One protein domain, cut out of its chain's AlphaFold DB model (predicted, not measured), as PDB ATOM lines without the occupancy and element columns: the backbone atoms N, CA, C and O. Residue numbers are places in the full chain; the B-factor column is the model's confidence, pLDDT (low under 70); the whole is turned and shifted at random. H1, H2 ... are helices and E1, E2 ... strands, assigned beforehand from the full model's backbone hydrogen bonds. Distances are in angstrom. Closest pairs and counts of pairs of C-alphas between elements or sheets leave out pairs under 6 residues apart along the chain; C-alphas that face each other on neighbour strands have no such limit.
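Overview. This is residues 158 to 249 and 265 to 318 of the 333 residues of an uncharacterized protein of Trypanosoma vivax (strain Y486) (UniProt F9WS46). The core is a strongly twisted wall of three strands, E3, E4 and E5, with E4 in the middle; the short parallel pair E1 and E2 lies beside E3, with E2 next to it, and widens the wall. H2 and H3 stand off to one side of this wall and H1 to the other, while residues 176 to 181 and 206 to 211 stick out. The printed part has 146 residues with three named helices and five named strands in the order H1 E1 E2 E3 E4 H2 H3 E5; the larger sheet, E3 E4 E5, is mixed. The class is mixed, helices and strands, with under half of the residues in named elements. The whole is compact, with a radius of gyration of the C-alphas of 15.4 A and spans of 46 by 38 by 33 A.

Arrangement. E4, residues 266 to 276, is the inner strand between the edge strands E3, residues 239 to 246, and E5, residues 310 to 317. E3 and E4 are antiparallel at 152 degrees, with N 243 and O 269 2.9 A apart, within hydrogen-bond range. E4 and E5 are parallel at 24 degrees, with N 272 and O 312 at 2.8 A. E2, residues 225 to 229, comes closest to E3 at the C-alphas of Ile 228 and Ala 239, 4.6 A apart. E1, residues 199 to 203, is parallel to E2 at 32 degrees, with N 201 and O 226 at 2.8 A. H2, residues 285 to 298, and H3, residues 302 to 306, form with E4 and E5 a strand-helix-strand unit, two parallel neighbour strands joined through helices, with a right-handed crossover. H2 and H3 only just touch, only at the corner, with 3 pairs of C-alphas within 8 A; the closest are Ala 296 and Trp 302, 5.2 A. H2 is not on the larger sheet, and H3 only just not, with 4 pairs of C-alphas within 10 A. H1, residues 161 to 170, is not on it either and is apart from H2. In H1, H2 and H3 every O i to N i+4 pair is within hydrogen-bond range.

Along the chain. H1 begins at C-alpha 161, (40.370, 45.213, -13.148), and is 14.2 A long. E4 is 31.4 A long, from C-alpha 266 at (28.415, 46.370, -31.973). E3 measures 24.0 A, H2 20.1 A, and E5 22.9 A, ending at C-alpha 317, (52.422, 32.202, -18.438).

Size, cuts and confidence. The C-alphas farthest apart, of Gly 181 and Asp 209, are 48.7 A apart. Residues 250 to 264 are not printed, and C-alphas 249 and 265 are 12.1 A apart across that cut. The links H1 to E1 and E1 to E2 are long. Mean pLDDT of the printed part is 80.8; residues 176 to 182, 205 to 214, 247 to 249, 265 and 277 to 282 are under 70.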
ATOM      1  N   PHE A 158      41.443  37.646 -13.322       89.88
ATOM      2  CA  PHE A 158      40.758  38.487 -14.312       89.88
ATOM      3  C   PHE A 158      39.554  39.250 -13.752       89.88
ATOM      4  O   PHE A 158      39.127  40.222 -14.364       89.88
ATOM      5  N   LEU A 159      39.054  38.876 -12.570       89.81
ATOM      6  CA  LEU A 159      38.018  39.644 -11.868       89.81
ATOM      7  C   LEU A 159      38.552  40.924 -11.215       89.81
ATOM      8  O   LEU A 159      37.783  41.740 -10.712       89.81
ATOM      9  N   HIS A 160      39.873  41.110 -11.199       86.88
ATOM     10  CA  HIS A 160      40.503  42.303 -10.661       86.88
ATOM     11  C   HIS A 160      40.911  43.217 -11.814       86.88
ATOM     12  O   HIS A 160      41.930  42.998 -12.469       86.88
ATOM     13  N   ALA A 161      40.150  44.293 -12.030       87.75
ATOM     14  CA  ALA A 161      40.370  45.213 -13.148       87.75
ATOM     15  C   ALA A 161      41.819  45.725 -13.243       87.75
ATOM     16  O   ALA A 161      42.367  45.799 -14.339       87.75
ATOM     17  N   ARG A 162      42.480  46.007 -12.109       87.19
ATOM     18  CA  ARG A 162      43.897  46.429 -12.080       87.19
ATOM     19  C   ARG A 162      44.851  45.364 -12.629       87.19
ATOM     20  O   ARG A 162      45.830  45.708 -13.291       87.19
ATOM     21  N   VAL A 163      44.571  44.084 -12.379       86.31
ATOM     22  CA  VAL A 163      45.370  42.975 -12.914       86.31
ATOM     23  C   VAL A 163      45.198  42.912 -14.426       86.31
ATOM     24  O   VAL A 163      46.194  42.934 -15.143       86.31
ATOM     25  N   VAL A 164      43.959  42.938 -14.928       89.25
ATOM     26  CA  VAL A 164      43.702  42.878 -16.378       89.25
ATOM     27  C   VAL A 164      44.238  44.113 -17.102       89.25
ATOM     28  O   VAL A 164      44.796  43.988 -18.186       89.25
ATOM     29  N   GLN A 165      44.162  45.298 -16.491       89.38
ATOM     30  CA  GLN A 165      44.812  46.513 -16.999       89.38
ATOM     31  C   GLN A 165      46.329  46.342 -17.108       89.38
ATOM     32  O   GLN A 165      46.920  46.704 -18.123       89.38
ATOM     33  N   THR A 166      46.956  45.755 -16.087       89.12
ATOM     34  CA  THR A 166      48.399  45.485 -16.088       89.12
ATOM     35  C   THR A 166      48.772  44.464 -17.163       89.12
ATOM     36  O   THR A 166      49.760  44.661 -17.868       89.12
ATOM     37  N   ILE A 167      47.970  43.407 -17.333       88.56
ATOM     38  CA  ILE A 167      48.131  42.428 -18.416       88.56
ATOM     39  C   ILE A 167      48.015  43.134 -19.770       88.56
ATOM     40  O   ILE A 167      48.916  43.011 -20.591       88.56
ATOM     41  N   ALA A 168      46.970  43.935 -19.983       89.44
ATOM     42  CA  ALA A 168      46.753  44.658 -21.233       89.44
ATOM     43  C   ALA A 168      47.887  45.649 -21.553       89.44
ATOM     44  O   ALA A 168      48.228  45.839 -22.716       89.44
ATOM     45  N   ALA A 169      48.497  46.261 -20.535       87.88
ATOM     46  CA  ALA A 169      49.634  47.160 -20.714       87.88
ATOM     47  C   ALA A 169      50.949  46.426 -21.040       87.88
ATOM     48  O   ALA A 169      51.820  47.004 -21.685       87.88
ATOM     49  N   LYS A 170      51.113  45.177 -20.584       86.12
ATOM     50  CA  LYS A 170      52.367  44.406 -20.707       86.12
ATOM     51  C   LYS A 170      52.338  43.308 -21.769       86.12
ATOM     52  O   LYS A 170      53.389  42.766 -22.104       86.12
ATOM     53  N   MET A 171      51.165  42.932 -22.268       87.00
ATOM     54  CA  MET A 171      51.036  41.841 -23.229       87.00
ATOM     55  C   MET A 171      51.679  42.189 -24.575       87.00
ATOM     56  O   MET A 171      51.622  43.322 -25.053       87.00
ATOM     57  N   LYS A 172      52.233  41.168 -25.225       86.88
ATOM     58  CA  LYS A 172      52.756  41.252 -26.588       86.88
ATOM     59  C   LYS A 172      51.772  40.579 -27.539       86.88
ATOM     60  O   LYS A 172      51.560  39.371 -27.462       86.88
ATOM     61  N   CYS A 173      51.185  41.347 -28.451       85.69
ATOM     62  CA  CYS A 173      50.321  40.790 -29.489       85.69
ATOM     63  C   CYS A 173      51.171  40.084 -30.559       85.69
ATOM     64  O   CYS A 173      52.135  40.647 -31.078       85.69
ATOM     65  N   LEU A 174      50.806  38.847 -30.898       82.94
ATOM     66  CA  LEU A 174      51.517  38.054 -31.902       82.94
ATOM     67  C   LEU A 174      51.013  38.380 -33.325       82.94
ATOM     68  O   LEU A 174      49.796  38.510 -33.524       82.94
ATOM     69  N   PRO A 175      51.906  38.475 -34.331       74.44
ATOM     70  CA  PRO A 175      51.555  38.849 -35.708       74.44
ATOM     71  C   PRO A 175      50.567  37.869 -36.353       74.44
ATOM     72  O   PRO A 175      50.490  36.708 -35.947       74.44
ATOM     73  N   GLY A 176      49.780  38.352 -37.322       68.31
ATOM     74  CA  GLY A 176      48.766  37.567 -38.039       68.31
ATOM     75  C   GLY A 176      49.351  36.433 -38.886       68.31
ATOM     76  O   GLY A 176      50.533  36.443 -39.214       68.31
ATOM     77  N   ALA A 177      48.517  35.449 -39.251       62.56
ATOM     78  CA  ALA A 177      48.932  34.329 -40.105       62.56
ATOM     79  C   ALA A 177      49.334  34.778 -41.523       62.56
ATOM     80  O   ALA A 177      50.227  34.177 -42.114       62.56
ATOM     81  N   ASP A 178      48.734  35.868 -42.007       59.62
ATOM     82  CA  ASP A 178      48.852  36.338 -43.393       59.62
ATOM     83  C   ASP A 178      49.925  37.429 -43.571       59.62
ATOM     84  O   ASP A 178      49.880  38.206 -44.519       59.62
ATOM     85  N   GLY A 179      50.851  37.577 -42.615       55.31
ATOM     86  CA  GLY A 179      51.868  38.641 -42.647       55.31
ATOM     87  C   GLY A 179      51.319  40.060 -42.427       55.31
ATOM     88  O   GLY A 179      52.082  41.023 -42.429       55.31
ATOM     89  N   GLY A 180      50.010  40.203 -42.196       57.56
ATOM     90  CA  GLY A 180      49.390  41.457 -41.778       57.56
ATOM     91  C   GLY A 180      49.924  41.945 -40.426       57.56
ATOM     92  O   GLY A 180      50.266  41.146 -39.547       57.56
ATOM     93  N   GLY A 181      49.977  43.272 -40.266       61.34
ATOM     94  CA  GLY A 181      50.490  43.943 -39.071       61.34
ATOM     95  C   GLY A 181      49.852  43.466 -37.760       61.34
ATOM     96  O   GLY A 181      48.764  42.886 -37.728       61.34
ATOM     97  N   VAL A 182      50.546  43.712 -36.648       65.75
ATOM     98  CA  VAL A 182      50.094  43.319 -35.308       65.75
ATOM     99  C   VAL A 182      48.784  44.040 -34.972       65.75
ATOM    100  O   VAL A 182      48.764  45.249 -34.750       65.75
ATOM    101  N   ARG A 183      47.674  43.295 -34.931       71.06
ATOM    102  CA  ARG A 183      46.380  43.820 -34.484       71.06
ATOM    103  C   ARG A 183      46.399  43.966 -32.963       71.06
ATOM    104  O   ARG A 183      46.732  43.013 -32.261       71.06
ATOM    105  N   GLY A 184      46.039  45.151 -32.471       79.00
ATOM    106  CA  GLY A 184      45.874  45.392 -31.040       79.00
ATOM    107  C   GLY A 184      44.745  44.544 -30.448       79.00
ATOM    108  O   GLY A 184      43.744  44.282 -31.117       79.00
ATOM    109  N   SER A 185      44.924  44.126 -29.200       88.19
ATOM    110  CA  SER A 185      43.921  43.405 -28.412       88.19
ATOM    111  C   SER A 185      42.664  44.236 -28.160       88.19
ATOM    112  O   SER A 185      42.725  45.461 -28.027       88.19
ATOM    113  N   VAL A 186      41.523  43.568 -27.980       89.12
ATOM    114  CA  VAL A 186      40.283  44.223 -27.544       89.12
ATOM    115  C   VAL A 186      40.424  44.882 -26.162       89.12
ATOM    116  O   VAL A 186      39.729  45.857 -25.875       89.12
ATOM    117  N   LEU A 187      41.370  44.435 -25.327       89.81
ATOM    118  CA  LEU A 187      41.585  44.982 -23.983       89.81
ATOM    119  C   LEU A 187      42.175  46.395 -23.972       89.81
ATOM    120  O   LEU A 187      41.975  47.144 -23.009       89.81
ATOM    121  N   THR A 188      42.892  46.780 -25.030       88.75
ATOM    122  CA  THR A 188      43.476  48.124 -25.154       88.75
ATOM    123  C   THR A 188      42.488  49.135 -25.728       88.75
ATOM    124  O   THR A 188      42.713  50.342 -25.636       88.75
ATOM    125  N   ASN A 189      41.350  48.677 -26.259       88.00
ATOM    126  CA  ASN A 189      40.298  49.560 -26.729       88.00
ATOM    127  C   ASN A 189      39.555  50.181 -25.535       88.00
ATOM    128  O   ASN A 189      38.775  49.524 -24.850       88.00
ATOM    129  N   ALA A 190      39.769  51.477 -25.302       86.44
ATOM    130  CA  ALA A 190      39.113  52.218 -24.225       86.44
ATOM    131  C   ALA A 190      37.580  52.272 -24.344       86.44
ATOM    132  O   ALA A 190      36.908  52.492 -23.342       86.44
ATOM    133  N   ARG A 191      37.033  52.058 -25.547       88.81
ATOM    134  CA  ARG A 191      35.586  52.023 -25.807       88.81
ATOM    135  C   ARG A 191      34.988  50.619 -25.705       88.81
ATOM    136  O   ARG A 191      33.800  50.466 -25.954       88.81
ATOM    137  N   ALA A 192      35.796  49.602 -25.407       91.00
ATOM    138  CA  ALA A 192      35.303  48.240 -25.279       91.00
ATOM    139  C   ALA A 192      34.581  48.041 -23.936       91.00
ATOM    140  O   ALA A 192      35.161  48.251 -22.866       91.00
ATOM    141  N   VAL A 193      33.327  47.605 -24.003       91.69
ATOM    142  CA  VAL A 193      32.493  47.265 -22.849       91.69
ATOM    143  C   VAL A 193      32.764  45.816 -22.458       91.69
ATOM    144  O   VAL A 193      32.862  44.933 -23.309       91.69
ATOM    145  N   GLY A 194      32.927  45.564 -21.159       90.94
ATOM    146  CA  GLY A 194      33.231  44.225 -20.648       90.94
ATOM    147  C   GLY A 194      34.696  43.800 -20.787       90.94
ATOM    148  O   GLY A 194      35.030  42.668 -20.460       90.94
ATOM    149  N   ARG A 195      35.597  44.698 -21.219       90.62
ATOM    150  CA  ARG A 195      37.038  44.399 -21.355       90.62
ATOM    151  C   ARG A 195      37.705  43.937 -20.054       90.62
ATOM    152  O   ARG A 195      38.730  43.273 -20.102       90.62
ATOM    153  N   TYR A 196      37.157  44.306 -18.898       91.56
ATOM    154  CA  TYR A 196      37.625  43.846 -17.593       91.56
ATOM    155  C   TYR A 196      36.470  43.127 -16.910       91.56
ATOM    156  O   TYR A 196      35.511  43.799 -16.515       91.56
ATOM    157  N   PRO A 197      36.527  41.791 -16.795       92.06
ATOM    158  CA  PRO A 197      35.487  41.059 -16.105       92.06
ATOM    159  C   PRO A 197      35.335  41.518 -14.654       92.06
ATOM    160  O   PRO A 197      36.323  41.775 -13.969       92.06
ATOM    161  N   HIS A 198      34.094  41.620 -14.185       88.00
ATOM    162  CA  HIS A 198      33.771  42.033 -12.809       88.00
ATOM    163  C   HIS A 198      32.932  40.994 -12.057       88.00
ATOM    164  O   HIS A 198      32.752  41.083 -10.846       88.00
ATOM    165  N   SER A 199      32.413  40.001 -12.771       90.06
ATOM    166  CA  SER A 199      31.665  38.871 -12.232       90.06
ATOM    167  C   SER A 199      32.020  37.615 -13.013       90.06
ATOM    168  O   SER A 199      32.539  37.690 -14.128       90.06
ATOM    169  N   TYR A 200      31.714  36.455 -12.445       91.38
ATOM    170  CA  TYR A 200      31.935  35.174 -13.100       91.38
ATOM    171  C   TYR A 200      30.686  34.296 -13.042       91.38
ATOM    172  O   TYR A 200      29.783  34.511 -12.232       91.38
ATOM    173  N   ARG A 201      30.657  33.285 -13.907       89.88
ATOM    174  CA  ARG A 201      29.693  32.190 -13.894       89.88
ATOM    175  C   ARG A 201      30.442  30.889 -14.161       89.88
ATOM    176  O   ARG A 201      31.308  30.844 -15.032       89.88
ATOM    177  N   MET A 202      30.108  29.832 -13.425       88.62
ATOM    178  CA  MET A 202      30.632  28.507 -13.753       88.62
ATOM    179  C   MET A 202      30.056  28.051 -15.097       88.62
ATOM    180  O   MET A 202      28.852  28.162 -15.333       88.62
ATOM    181  N   PHE A 203      30.921  27.580 -15.989       87.00
ATOM    182  CA  PHE A 203      30.531  27.016 -17.276       87.00
ATOM    183  C   PHE A 203      30.397  25.505 -17.124       87.00
ATOM    184  O   PHE A 203      31.349  24.751 -17.337       87.00
ATOM    185  N   ASP A 204      29.211  25.089 -16.699       74.38
ATOM    186  CA  ASP A 204      28.881  23.692 -16.463       74.38
ATOM    187  C   ASP A 204      27.853  23.243 -17.507       74.38
ATOM    188  O   ASP A 204      26.697  23.660 -17.496       74.38
ATOM    189  N   LEU A 205      28.291  22.395 -18.436       62.41
ATOM    190  CA  LEU A 205      27.398  21.529 -19.201       62.41
ATOM    191  C   LEU A 205      27.129  20.360 -18.258       62.41
ATOM    192  O   LEU A 205      28.052  19.585 -18.034       62.41
ATOM    193  N   GLY A 206      25.974  20.359 -17.589       53.88
ATOM    194  CA  GLY A 206      25.700  19.559 -16.387       53.88
ATOM    195  C   GLY A 206      26.183  18.101 -16.410       53.88
ATOM    196  O   GLY A 206      26.343  17.493 -17.468       53.88
ATOM    197  N   ASP A 207      26.384  17.540 -15.213       44.75
ATOM    198  CA  ASP A 207      26.479  16.087 -15.041       44.75
ATOM    199  C   ASP A 207      25.240  15.449 -15.691       44.75
ATOM    200  O   ASP A 207      24.150  16.019 -15.642       44.75
ATOM    201  N   ALA A 208      25.421  14.306 -16.349       40.91
ATOM    202  CA  ALA A 208      24.481  13.698 -17.292       40.91
ATOM    203  C   ALA A 208      23.116  13.243 -16.713       40.91
ATOM    204  O   ALA A 208      22.465  12.403 -17.328       40.91
ATOM    205  N   ASP A 209      22.672  13.771 -15.568       42.09
ATOM    206  CA  ASP A 209      21.547  13.233 -14.797       42.09
ATOM    207  C   ASP A 209      20.369  14.192 -14.544       42.09
ATOM    208  O   ASP A 209      19.345  13.770 -14.024       42.09
ATOM    209  N   GLU A 210      20.395  15.456 -14.975       41.69
ATOM    210  CA  GLU A 210      19.178  16.285 -14.947       41.69
ATOM    211  C   GLU A 210      19.086  17.160 -16.196       41.69
ATOM    212  O   GLU A 210      20.011  17.909 -16.485       41.69
ATOM    213  N   ARG A 211      17.970  17.004 -16.935       47.06
ATOM    214  CA  ARG A 211      17.468  17.794 -18.084       47.06
ATOM    215  C   ARG A 211      18.523  18.614 -18.834       47.06
ATOM    216  O   ARG A 211      19.021  19.599 -18.301       47.06
ATOM    217  N   ALA A 212      18.730  18.287 -20.118       51.75
ATOM    218  CA  ALA A 212      19.557  19.072 -21.037       51.75
ATOM    219  C   ALA A 212      19.387  20.580 -20.756       51.75
ATOM    220  O   ALA A 212      18.254  21.072 -20.832       51.75
ATOM    221  N   PRO A 213      20.457  21.283 -20.333       57.59
ATOM    222  CA  PRO A 213      20.338  22.654 -19.874       57.59
ATOM    223  C   PRO A 213      19.701  23.487 -20.981       57.59
ATOM    224  O   PRO A 213      20.107  23.396 -22.139       57.59
ATOM    225  N   VAL A 214      18.673  24.267 -20.633       65.94
ATOM    226  CA  VAL A 214      18.042  25.181 -21.590       65.94
ATOM    227  C   VAL A 214      19.133  26.141 -22.067       65.94
ATOM    228  O   VAL A 214      19.706  26.839 -21.223       65.94
ATOM    229  N   PRO A 215      19.448  26.173 -23.376       75.62
ATOM    230  CA  PRO A 215      20.518  27.019 -23.876       75.62
ATOM    231  C   PRO A 215      20.270  28.472 -23.489       75.62
ATOM    232  O   PRO A 215      19.153  28.981 -23.611       75.62
ATOM    233  N   VAL A 216      21.316  29.151 -23.027       76.62
ATOM    234  CA  VAL A 216      21.246  30.570 -22.687       76.62
ATOM    235  C   VAL A 216      21.011  31.346 -23.985       76.62
ATOM    236  O   VAL A 216      21.840  31.229 -24.893       76.62
ATOM    237  N   PRO A 217      19.923  32.129 -24.110       77.06
ATOM    238  CA  PRO A 217      19.744  33.002 -25.263       77.06
ATOM    239  C   PRO A 217      20.951  33.929 -25.383       77.06
ATOM    240  O   PRO A 217      21.412  34.484 -24.384       77.06
ATOM    241  N   VAL A 218      21.487  34.095 -26.588       72.75
ATOM    242  CA  VAL A 218      22.670  34.945 -26.808       72.75
ATOM    243  C   VAL A 218      22.406  36.383 -26.385       72.75
ATOM    244  O   VAL A 218      23.305  37.065 -25.908       72.75
ATOM    245  N   GLU A 219      21.162  36.831 -26.492       72.81
ATOM    246  CA  GLU A 219      20.708  38.152 -26.078       72.81
ATOM    247  C   GLU A 219      20.866  38.371 -24.561       72.81
ATOM    248  O   GLU A 219      20.930  39.508 -24.102       72.81
ATOM    249  N   ALA A 220      20.969  37.290 -23.777       79.88
ATOM    250  CA  ALA A 220      21.243  37.323 -22.343       79.88
ATOM    251  C   ALA A 220      22.748  37.264 -22.007       79.88
ATOM    252  O   ALA A 220      23.113  37.293 -20.826       79.88
ATOM    253  N   VAL A 221      23.635  37.164 -23.006       83.19
ATOM    254  CA  VAL A 221      25.089  37.194 -22.800       83.19
ATOM    255  C   VAL A 221      25.505  38.599 -22.379       83.19
ATOM    256  O   VAL A 221      25.301  39.577 -23.092       83.19
ATOM    257  N   GLN A 222      26.131  38.693 -21.209       86.75
ATOM    258  CA  GLN A 222      26.607  39.957 -20.660       86.75
ATOM    259  C   GLN A 222      28.095  40.155 -20.984       86.75
ATOM    260  O   GLN A 222      28.909  39.286 -20.644       86.75
ATOM    261  N   PRO A 223      28.488  41.290 -21.595       91.12
ATOM    262  CA  PRO A 223      29.896  41.639 -21.724       91.12
ATOM    263  C   PRO A 223      30.558  41.732 -20.344       91.12
ATOM    264  O   PRO A 223      29.994  42.305 -19.416       91.12
ATOM    265  N   GLY A 224      31.765  41.186 -20.198       92.94
ATOM    266  CA  GLY A 224      32.497  41.196 -18.924       92.94
ATOM    267  C   GLY A 224      32.057  40.142 -17.898       92.94
ATOM    268  O   GLY A 224      32.530  40.171 -16.760       92.94
ATOM    269  N   LEU A 225      31.203  39.184 -18.274       93.81
ATOM    270  CA  LEU A 225      30.950  37.988 -17.467       93.81
ATOM    271  C   LEU A 225      31.987  36.897 -17.786       93.81
ATOM    272  O   LEU A 225      32.023  36.382 -18.902       93.81
ATOM    273  N   LEU A 226      32.818  36.536 -16.803       94.19
ATOM    274  CA  LEU A 226      33.834  35.490 -16.936       94.19
ATOM    275  C   LEU A 226      33.228  34.092 -16.772       94.19
ATOM    276  O   LEU A 226      32.822  33.708 -15.679       94.19
ATOM    277  N   TYR A 227      33.209  33.309 -17.841       93.38
ATOM    278  CA  TYR A 227      32.829  31.903 -17.815       93.38
ATOM    279  C   TYR A 227      34.034  31.050 -17.423       93.38
ATOM    280  O   TYR A 227      35.047  31.045 -18.123       93.38
ATOM    281  N   ILE A 228      33.930  30.337 -16.299       91.56
ATOM    282  CA  ILE A 228      34.989  29.460 -15.782       91.56
ATOM    283  C   ILE A 228      34.504  28.008 -15.863       91.56
ATOM    284  O   ILE A 228      33.615  27.632 -15.094       91.56
ATOM    285  N   PRO A 229      35.055  27.175 -16.760       89.12
ATOM    286  CA  PRO A 229      34.804  25.741 -16.753       89.12
ATOM    287  C   PRO A 229      35.164  25.120 -15.403       89.12
ATOM    288  O   PRO A 229      36.246  25.372 -14.862       89.12
ATOM    289  N   GLY A 230      34.271  24.295 -14.849       81.69
ATOM    290  CA  GLY A 230      34.586  23.533 -13.636       81.69
ATOM    291  C   GLY A 230      35.744  22.559 -13.870       81.69
ATOM    292  O   GLY A 230      36.660  22.454 -13.050       81.69
ATOM    293  N   ASP A 231      35.713  21.905 -15.025       77.44
ATOM    294  CA  ASP A 231      36.681  20.906 -15.445       77.44
ATOM    295  C   ASP A 231      37.993  21.531 -15.951       77.44
ATOM    296  O   ASP A 231      37.986  22.434 -16.784       77.44
ATOM    297  N   ARG A 232      39.134  21.025 -15.470       75.88
ATOM    298  CA  ARG A 232      40.470  21.519 -15.835       75.88
ATOM    299  C   ARG A 232      40.977  21.065 -17.194       75.88
ATOM    300  O   ARG A 232      41.853  21.722 -17.739       75.88
ATOM    301  N   CYS A 233      40.468  19.964 -17.747       75.56
ATOM    302  CA  CYS A 233      40.818  19.593 -19.125       75.56
ATOM    303  C   CYS A 233      39.748  20.065 -20.111       75.56
ATOM    304  O   CYS A 233      39.526  19.422 -21.138       75.56
ATOM    305  N   PHE A 234      39.072  21.170 -19.783       81.81
ATOM    306  CA  PHE A 234      38.205  21.846 -20.726       81.81
ATOM    307  C   PHE A 234      39.013  22.234 -21.976       81.81
ATOM    308  O   PHE A 234      40.165  22.667 -21.867       81.81
ATOM    309  N   PRO A 235      38.464  22.023 -23.179       85.56
ATOM    310  CA  PRO A 235      39.218  22.221 -24.403       85.56
ATOM    311  C   PRO A 235      39.593  23.695 -24.626       85.56
ATOM    312  O   PRO A 235      38.782  24.599 -24.438       85.56
ATOM    313  N   VAL A 236      40.808  23.915 -25.140       87.94
ATOM    314  CA  VAL A 236      41.356  25.199 -25.630       87.94
ATOM    315  C   VAL A 236      41.631  26.265 -24.561       87.94
ATOM    316  O   VAL A 236      42.719  26.839 -24.583       87.94
ATOM    317  N   VAL A 237      40.690  26.560 -23.661       90.12
ATOM    318  CA  VAL A 237      40.753  27.708 -22.736       90.12
ATOM    319  C   VAL A 237      40.448  27.312 -21.289       90.12
ATOM    320  O   VAL A 237      39.643  26.423 -21.040       90.12
ATOM    321  N   ASP A 238      41.030  28.028 -20.329       89.50
ATOM    322  CA  ASP A 238      40.771  27.842 -18.892       89.50
ATOM    323  C   ASP A 238      39.644  28.746 -18.374       89.50
ATOM    324  O   ASP A 238      39.088  28.514 -17.299       89.50
ATOM    325  N   ALA A 239      39.317  29.799 -19.125       93.00
ATOM    326  CA  ALA A 239      38.133  30.637 -18.968       93.00
ATOM    327  C   ALA A 239      37.874  31.422 -20.262       93.00
ATOM    328  O   ALA A 239      38.761  31.559 -21.104       93.00
ATOM    329  N   PHE A 240      36.682  31.987 -20.425       94.88
ATOM    330  CA  PHE A 240      36.400  32.906 -21.529       94.88
ATOM    331  C   PHE A 240      35.340  33.940 -21.152       94.88
ATOM    332  O   PHE A 240      34.595  33.764 -20.193       94.88
ATOM    333  N   TYR A 241      35.270  35.041 -21.890       95.25
ATOM    334  CA  TYR A 241      34.237  36.062 -21.718       95.25
ATOM    335  C   TYR A 241      34.002  36.829 -23.011       95.25
ATOM    336  O   TYR A 241      34.785  36.743 -23.958       95.25
ATOM    337  N   PHE A 242      32.914  37.592 -23.038       93.56
ATOM    338  CA  PHE A 242      32.542  38.407 -24.182       93.56
ATOM    339  C   PHE A 242      32.839  39.881 -23.932       93.56
ATOM    340  O   PHE A 242      32.696  40.388 -22.818       93.56
ATOM    341  N   VAL A 243      33.248  40.565 -24.993       93.12
ATOM    342  CA  VAL A 243      33.549  41.994 -25.014       93.12
ATOM    343  C   VAL A 243      32.864  42.598 -26.227       93.12
ATOM    344  O   VAL A 243      32.945  42.036 -27.319       93.12
ATOM    345  N   THR A 244      32.230  43.753 -26.062       91.19
ATOM    346  CA  THR A 244      31.655  44.503 -27.183       91.19
ATOM    347  C   THR A 244      32.430  45.780 -27.423       91.19
ATOM    348  O   THR A 244      32.954  46.403 -26.501       91.19
ATOM    349  N   ALA A 245      32.546  46.173 -28.684       88.50
ATOM    350  CA  ALA A 245      33.127  47.449 -29.067       88.50
ATOM    351  C   ALA A 245      32.327  48.075 -30.215       88.50
ATOM    352  O   ALA A 245      31.849  47.346 -31.089       88.50
ATOM    353  N   PRO A 246      32.232  49.414 -30.280       82.25
ATOM    354  CA  PRO A 246      31.581  50.080 -31.400       82.25
ATOM    355  C   PRO A 246      32.317  49.764 -32.711       82.25
ATOM    356  O   PRO A 246      33.554  49.827 -32.778       82.25
ATOM    357  N   ALA A 247      31.577  49.425 -33.771       67.31
ATOM    358  CA  ALA A 247      32.153  49.231 -35.099       67.31
ATOM    359  C   ALA A 247      32.616  50.575 -35.684       67.31
ATOM    360  O   ALA A 247      31.865  51.282 -36.342       67.31
ATOM    361  N   GLY A 248      33.876  50.949 -35.435       60.75
ATOM    362  CA  GLY A 248      34.441  52.184 -36.002       60.75
ATOM    363  C   GLY A 248      35.817  52.612 -35.487       60.75
ATOM    364  O   GLY A 248      36.139  53.797 -35.509       60.75
ATOM    365  N   GLY A 249      36.631  51.687 -34.975       46.16
ATOM    366  CA  GLY A 249      37.899  51.999 -34.306       46.16
ATOM    367  C   GLY A 249      39.148  51.788 -35.162       46.16
ATOM    368  O   GLY A 249      39.954  50.927 -34.828       46.16
ATOM    369  N   SER A 265      26.660  49.143 -35.174       68.19
ATOM    370  CA  SER A 265      26.622  47.687 -35.078       68.19
ATOM    371  C   SER A 265      27.745  47.257 -34.140       68.19
ATOM    372  O   SER A 265      28.921  47.382 -34.472       68.19
ATOM    373  N   GLU A 266      27.411  46.790 -32.944       77.12
ATOM    374  CA  GLU A 266      28.415  46.370 -31.973       77.12
ATOM    375  C   GLU A 266      29.192  45.168 -32.520       77.12
ATOM    376  O   GLU A 266      28.618  44.184 -32.993       77.12
ATOM    377  N   ARG A 267      30.524  45.238 -32.465       85.56
ATOM    378  CA  ARG A 267      31.380  44.091 -32.755       85.56
ATOM    379  C   ARG A 267      31.612  43.325 -31.462       85.56
ATOM    380  O   ARG A 267      32.208  43.859 -30.527       85.56
ATOM    381  N   TRP A 268      31.190  42.067 -31.455       88.94
ATOM    382  CA  TRP A 268      31.415  41.138 -30.355       88.94
ATOM    383  C   TRP A 268      32.745  40.406 -30.522       88.94
ATOM    384  O   TRP A 268      33.093  39.952 -31.615       88.94
ATOM    385  N   SER A 269      33.473  40.270 -29.421       92.06
ATOM    386  CA  SER A 269      34.693  39.479 -29.324       92.06
ATOM    387  C   SER A 269      34.577  38.471 -28.193       92.06
ATOM    388  O   SER A 269      34.227  38.851 -27.077       92.06
ATOM    389  N   LEU A 270      34.926  37.212 -28.454       94.19
ATOM    390  CA  LEU A 270      35.190  36.234 -27.403       94.19
ATOM    391  C   LEU A 270      36.672  36.272 -27.066       94.19
ATOM    392  O   LEU A 270      37.533  36.073 -27.926       94.19
ATOM    393  N   VAL A 271      36.942  36.537 -25.795       94.88
ATOM    394  CA  VAL A 271      38.277  36.529 -25.219       94.88
ATOM    395  C   VAL A 271      38.436  35.236 -24.437       94.88
ATOM    396  O   VAL A 271      37.839  35.064 -23.376       94.88
ATOM    397  N   GLY A 272      39.230  34.319 -24.977       94.38
ATOM    398  CA  GLY A 272      39.689  33.125 -24.286       94.38
ATOM    399  C   GLY A 272      40.886  33.457 -23.405       94.38
ATOM    400  O   GLY A 272      41.789  34.180 -23.819       94.38
ATOM    401  N   VAL A 273      40.912  32.925 -22.193       92.75
ATOM    402  CA  VAL A 273      42.052  33.005 -21.284       92.75
ATOM    403  C   VAL A 273      42.624  31.608 -21.156       92.75
ATOM    404  O   VAL A 273      41.919  30.680 -20.764       92.75
ATOM    405  N   GLN A 274      43.902  31.470 -21.484       89.25
ATOM    406  CA  GLN A 274      44.642  30.237 -21.304       89.25
ATOM    407  C   GLN A 274      45.817  30.486 -20.372       89.25
ATOM    408  O   GLN A 274      46.682  31.321 -20.638       89.25
ATOM    409  N   VAL A 275      45.830  29.766 -19.265       84.94
ATOM    410  CA  VAL A 275      46.770  29.913 -18.175       84.94
ATOM    411  C   VAL A 275      47.643  28.671 -18.125       84.94
ATOM    412  O   VAL A 275      47.160  27.572 -17.881       84.94
ATOM    413  N   THR A 276      48.941  28.827 -18.381       72.88
ATOM    414  CA  THR A 276      49.812  27.670 -18.604       72.88
ATOM    415  C   THR A 276      51.229  27.825 -18.115       72.88
ATOM    416  O   THR A 276      51.845  28.883 -18.236       72.88
ATOM    417  N   ARG A 277      51.809  26.712 -17.656       61.81
ATOM    418  CA  ARG A 277      53.262  26.600 -17.496       61.81
ATOM    419  C   ARG A 277      53.979  26.250 -18.802       61.81
ATOM    420  O   ARG A 277      55.166  26.553 -18.937       61.81
ATOM    421  N   ARG A 278      53.311  25.571 -19.741       57.75
ATOM    422  CA  ARG A 278      53.955  25.016 -20.942       57.75
ATOM    423  C   ARG A 278      54.262  26.123 -21.952       57.75
ATOM    424  O   ARG A 278      53.472  27.041 -22.148       57.75
ATOM    425  N   HIS A 279      55.384  25.987 -22.661       49.50
ATOM    426  CA  HIS A 279      55.725  26.857 -23.796       49.50
ATOM    427  C   HIS A 279      54.648  26.789 -24.899       49.50
ATOM    428  O   HIS A 279      54.462  27.733 -25.666       49.50
ATOM    429  N   ALA A 280      53.920  25.673 -24.997       51.56
ATOM    430  CA  ALA A 280      52.800  25.518 -25.909       51.56
ATOM    431  C   ALA A 280      51.721  24.620 -25.298       51.56
ATOM    432  O   ALA A 280      52.018  23.570 -24.723       51.56
ATOM    433  N   HIS A 281      50.468  25.000 -25.512       57.19
ATOM    434  CA  HIS A 281      49.377  24.044 -25.563       57.19
ATOM    435  C   HIS A 281      49.212  23.647 -27.019       57.19
ATOM    436  O   HIS A 281      48.822  24.458 -27.855       57.19
ATOM    437  N   GLY A 282      49.586  22.413 -27.348       60.88
ATOM    438  CA  GLY A 282      49.236  21.842 -28.639       60.88
ATOM    439  C   GLY A 282      47.720  21.740 -28.712       60.88
ATOM    440  O   GLY A 282      47.143  20.777 -28.218       60.88
ATOM    441  N   THR A 283      47.073  22.759 -29.266       72.31
ATOM    442  CA  THR A 283      45.636  22.731 -29.495       72.31
ATOM    443  C   THR A 283      45.399  21.928 -30.766       72.31
ATOM    444  O   THR A 283      45.887  22.280 -31.839       72.31
ATOM    445  N   THR A 284      44.700  20.804 -30.650       82.69
ATOM    446  CA  THR A 284      44.341  19.970 -31.800       82.69
ATOM    447  C   THR A 284      43.078  20.515 -32.460       82.69
ATOM    448  O   THR A 284      42.257  21.155 -31.803       82.69
ATOM    449  N   THR A 285      42.877  20.232 -33.751       85.75
ATOM    450  CA  THR A 285      41.597  20.549 -34.423       85.75
ATOM    451  C   THR A 285      40.409  19.931 -33.675       85.75
ATOM    452  O   THR A 285      39.367  20.563 -33.534       85.75
ATOM    453  N   PHE A 286      40.594  18.730 -33.115       86.56
ATOM    454  CA  PHE A 286      39.594  18.070 -32.279       86.56
ATOM    455  C   PHE A 286      39.235  18.891 -31.034       86.56
ATOM    456  O   PHE A 286      38.056  19.094 -30.771       86.56
ATOM    457  N   ALA A 287      40.224  19.419 -30.303       87.25
ATOM    458  CA  ALA A 287      39.969  20.256 -29.132       87.25
ATOM    459  C   ALA A 287      39.226  21.549 -29.503       87.25
ATOM    460  O   ALA A 287      38.314  21.951 -28.790       87.25
ATOM    461  N   VAL A 288      39.560  22.180 -30.636       88.94
ATOM    462  CA  VAL A 288      38.814  23.357 -31.116       88.94
ATOM    463  C   VAL A 288      37.357  23.003 -31.403       88.94
ATOM    464  O   VAL A 288      36.463  23.709 -30.945       88.94
ATOM    465  N   ASN A 289      37.110  21.897 -32.105       90.00
ATOM    466  CA  ASN A 289      35.753  21.450 -32.409       90.00
ATOM    467  C   ASN A 289      34.969  21.083 -31.141       90.00
ATOM    468  O   ASN A 289      33.798  21.439 -31.044       90.00
ATOM    469  N   ASP A 290      35.604  20.429 -30.161       89.69
ATOM    470  CA  ASP A 290      34.978  20.133 -28.865       89.69
ATOM    471  C   ASP A 290      34.616  21.429 -28.129       89.69
ATOM    472  O   ASP A 290      33.497  21.581 -27.647       89.69
ATOM    473  N   PHE A 291      35.512  22.420 -28.109       90.12
ATOM    474  CA  PHE A 291      35.224  23.717 -27.496       90.12
ATOM    475  C   PHE A 291      34.049  24.435 -28.169       90.12
ATOM    476  O   PHE A 291      33.116  24.857 -27.485       90.12
ATOM    477  N   VAL A 292      34.049  24.532 -29.501       90.44
ATOM    478  CA  VAL A 292      32.954  25.159 -30.259       90.44
ATOM    479  C   VAL A 292      31.639  24.400 -30.057       90.44
ATOM    480  O   VAL A 292      30.605  25.027 -29.829       90.44
ATOM    481  N   GLY A 293      31.670  23.065 -30.053       89.62
ATOM    482  CA  GLY A 293      30.502  22.230 -29.767       89.62
ATOM    483  C   GLY A 293      29.932  22.475 -28.370       89.62
ATOM    484  O   GLY A 293      28.720  22.597 -28.202       89.62
ATOM    485  N   ARG A 294      30.798  22.641 -27.363       89.00
ATOM    486  CA  ARG A 294      30.393  22.983 -25.991       89.00
ATOM    487  C   ARG A 294      29.742  24.363 -25.899       89.00
ATOM    488  O   ARG A 294      28.741  24.504 -25.199       89.00
ATOM    489  N   LEU A 295      30.266  25.363 -26.610       89.50
ATOM    490  CA  LEU A 295      29.643  26.689 -26.692       89.50
ATOM    491  C   LEU A 295      28.271  26.620 -27.371       89.50
ATOM    492  O   LEU A 295      27.325  27.215 -26.867       89.50
ATOM    493  N   ALA A 296      28.147  25.851 -28.456       88.31
ATOM    494  CA  ALA A 296      26.889  25.670 -29.176       88.31
ATOM    495  C   ALA A 296      25.804  24.979 -28.335       88.31
ATOM    496  O   ALA A 296      24.629  25.318 -28.453       88.31
ATOM    497  N   SER A 297      26.195  24.046 -27.466       86.75
ATOM    498  CA  SER A 297      25.278  23.407 -26.515       86.75
ATOM    499  C   SER A 297      24.859  24.343 -25.379       86.75
ATOM    500  O   SER A 297      23.764  24.201 -24.844       86.75
ATOM    501  N   PHE A 298      25.718  25.291 -24.992       85.44
ATOM    502  CA  PHE A 298      25.444  26.205 -23.883       85.44
ATOM    503  C   PHE A 298      24.674  27.463 -24.308       85.44
ATOM    504  O   PHE A 298      23.831  27.949 -23.555       85.44
ATOM    505  N   PHE A 299      24.955  28.004 -25.496       85.19
ATOM    506  CA  PHE A 299      24.366  29.241 -26.009       85.19
ATOM    507  C   PHE A 299      23.408  28.959 -27.171       85.19
ATOM    508  O   PHE A 299      23.783  28.368 -28.183       85.19
ATOM    509  N   GLY A 300      22.166  29.432 -27.061       82.62
ATOM    510  CA  GLY A 300      21.175  29.325 -28.132       82.62
ATOM    511  C   GLY A 300      21.596  30.115 -29.374       82.62
ATOM    512  O   GLY A 300      22.233  31.153 -29.264       82.62
ATOM    513  N   ASN A 301      21.242  29.651 -30.576       81.06
ATOM    514  CA  ASN A 301      21.562  30.327 -31.848       81.06
ATOM    515  C   ASN A 301      23.067  30.585 -32.104       81.06
ATOM    516  O   ASN A 301      23.414  31.430 -32.936       81.06
ATOM    517  N   TRP A 302      23.967  29.832 -31.458       85.19
ATOM    518  CA  TRP A 302      25.422  30.015 -31.540       85.19
ATOM    519  C   TRP A 302      25.972  30.148 -32.971       85.19
ATOM    520  O   TRP A 302      26.755  31.052 -33.247       85.19
ATOM    521  N   ALA A 303      25.493  29.336 -33.922       82.31
ATOM    522  CA  ALA A 303      25.945  29.364 -35.320       82.31
ATOM    523  C   ALA A 303      25.716  30.715 -36.040       82.31
ATOM    524  O   ALA A 303      26.351  31.020 -37.055       82.31
ATOM    525  N   GLN A 304      24.777  31.541 -35.567       76.38
ATOM    526  CA  GLN A 304      24.574  32.896 -36.094       76.38
ATOM    527  C   GLN A 304      25.551  33.900 -35.472       76.38
ATOM    528  O   GLN A 304      26.004  34.818 -36.157       76.38
ATOM    529  N   VAL A 305      25.893  33.699 -34.199       78.00
ATOM    530  CA  VAL A 305      26.805  34.549 -33.425       78.00
ATOM    531  C   VAL A 305      28.242  34.332 -33.838       78.00
ATOM    532  O   VAL A 305      28.949  35.296 -34.112       78.00
ATOM    533  N   GLU A 306      28.654  33.071 -33.941       83.25
ATOM    534  CA  GLU A 306      30.017  32.670 -34.274       83.25
ATOM    535  C   GLU A 306      30.512  33.355 -35.555       83.25
ATOM    536  O   GLU A 306      31.632  33.857 -35.599       83.25
ATOM    537  N   ARG A 307      29.639  33.486 -36.564       80.12
ATOM    538  CA  ARG A 307      29.944  34.153 -37.843       80.12
ATOM    539  C   ARG A 307      30.239  35.650 -37.720       80.12
ATOM    540  O   ARG A 307      30.875  36.215 -38.606       80.12
ATOM    541  N   LYS A 308      29.749  36.304 -36.667       80.25
ATOM    542  CA  LYS A 308      29.908  37.746 -36.417       80.25
ATOM    543  C   LYS A 308      30.942  38.043 -35.323       80.25
ATOM    544  O   LYS A 308      31.251  39.211 -35.082       80.25
ATOM    545  N   LEU A 309      31.466  37.005 -34.673       86.19
ATOM    546  CA  LEU A 309      32.344  37.088 -33.515       86.19
ATOM    547  C   LEU A 309      33.815  37.172 -33.941       86.19
ATOM    548  O   LEU A 309      34.294  36.366 -34.740       86.19
ATOM    549  N   SER A 310      34.574  38.103 -33.362       88.88
ATOM    550  CA  SER A 310      36.039  37.999 -33.369       88.88
ATOM    551  C   SER A 310      36.539  37.149 -32.203       88.88
ATOM    552  O   SER A 310      36.004  37.210 -31.104       88.88
ATOM    553  N   TRP A 311      37.608  36.390 -32.430       89.06
ATOM    554  CA  TRP A 311      38.223  35.547 -31.409       89.06
ATOM    555  C   TRP A 311      39.594  36.094 -31.029       89.06
ATOM    556  O   TRP A 311      40.405  36.429 -31.898       89.06
ATOM    557  N   GLU A 312      39.860  36.163 -29.731       90.25
ATOM    558  CA  GLU A 312      41.163  36.495 -29.169       90.25
ATOM    559  C   GLU A 312      41.487  35.498 -28.053       90.25
ATOM    560  O   GLU A 312      40.610  35.151 -27.268       90.25
ATOM    561  N   ILE A 313      42.735  35.033 -27.977       90.00
ATOM    562  CA  ILE A 313      43.208  34.198 -26.868       90.00
ATOM    563  C   ILE A 313      44.353  34.925 -26.175       90.00
ATOM    564  O   ILE A 313      45.339  35.307 -26.810       90.00
ATOM    565  N   ILE A 314      44.211  35.099 -24.866       90.00
ATOM    566  CA  ILE A 314      45.221  35.652 -23.976       90.00
ATOM    567  C   ILE A 314      45.941  34.489 -23.311       90.00
ATOM    568  O   ILE A 314      45.340  33.714 -22.570       90.00
ATOM    569  N   TYR A 315      47.243  34.415 -23.554       87.38
ATOM    570  CA  TYR A 315      48.121  33.441 -22.925       87.38
ATOM    571  C   TYR A 315      48.761  34.060 -21.685       87.38
ATOM    572  O   TYR A 315      49.491  35.047 -21.779       87.38
ATOM    573  N   VAL A 316      48.489  33.474 -20.524       84.75
ATOM    574  CA  VAL A 316      49.093  33.854 -19.249       84.75
ATOM    575  C   VAL A 316      50.069  32.763 -18.850       84.75
ATOM    576  O   VAL A 316      49.680  31.622 -18.611       84.75
ATOM    577  N   GLN A 317      51.348  33.119 -18.793       77.56
ATOM    578  CA  GLN A 317      52.422  32.202 -18.438       77.56
ATOM    579  C   GLN A 317      53.096  32.632 -17.142       77.56
ATOM    580  O   GLN A 317      53.174  33.819 -16.822       77.56
ATOM    581  N   HIS A 318      53.606  31.650 -16.402       74.50
ATOM    582  CA  HIS A 318      54.471  31.920 -15.263       74.50
ATOM    583  C   HIS A 318      55.764  32.610 -15.733       74.50
ATOM    584  O   HIS A 318      56.299  32.263 -16.783       74.50
TER     585      HIS A 318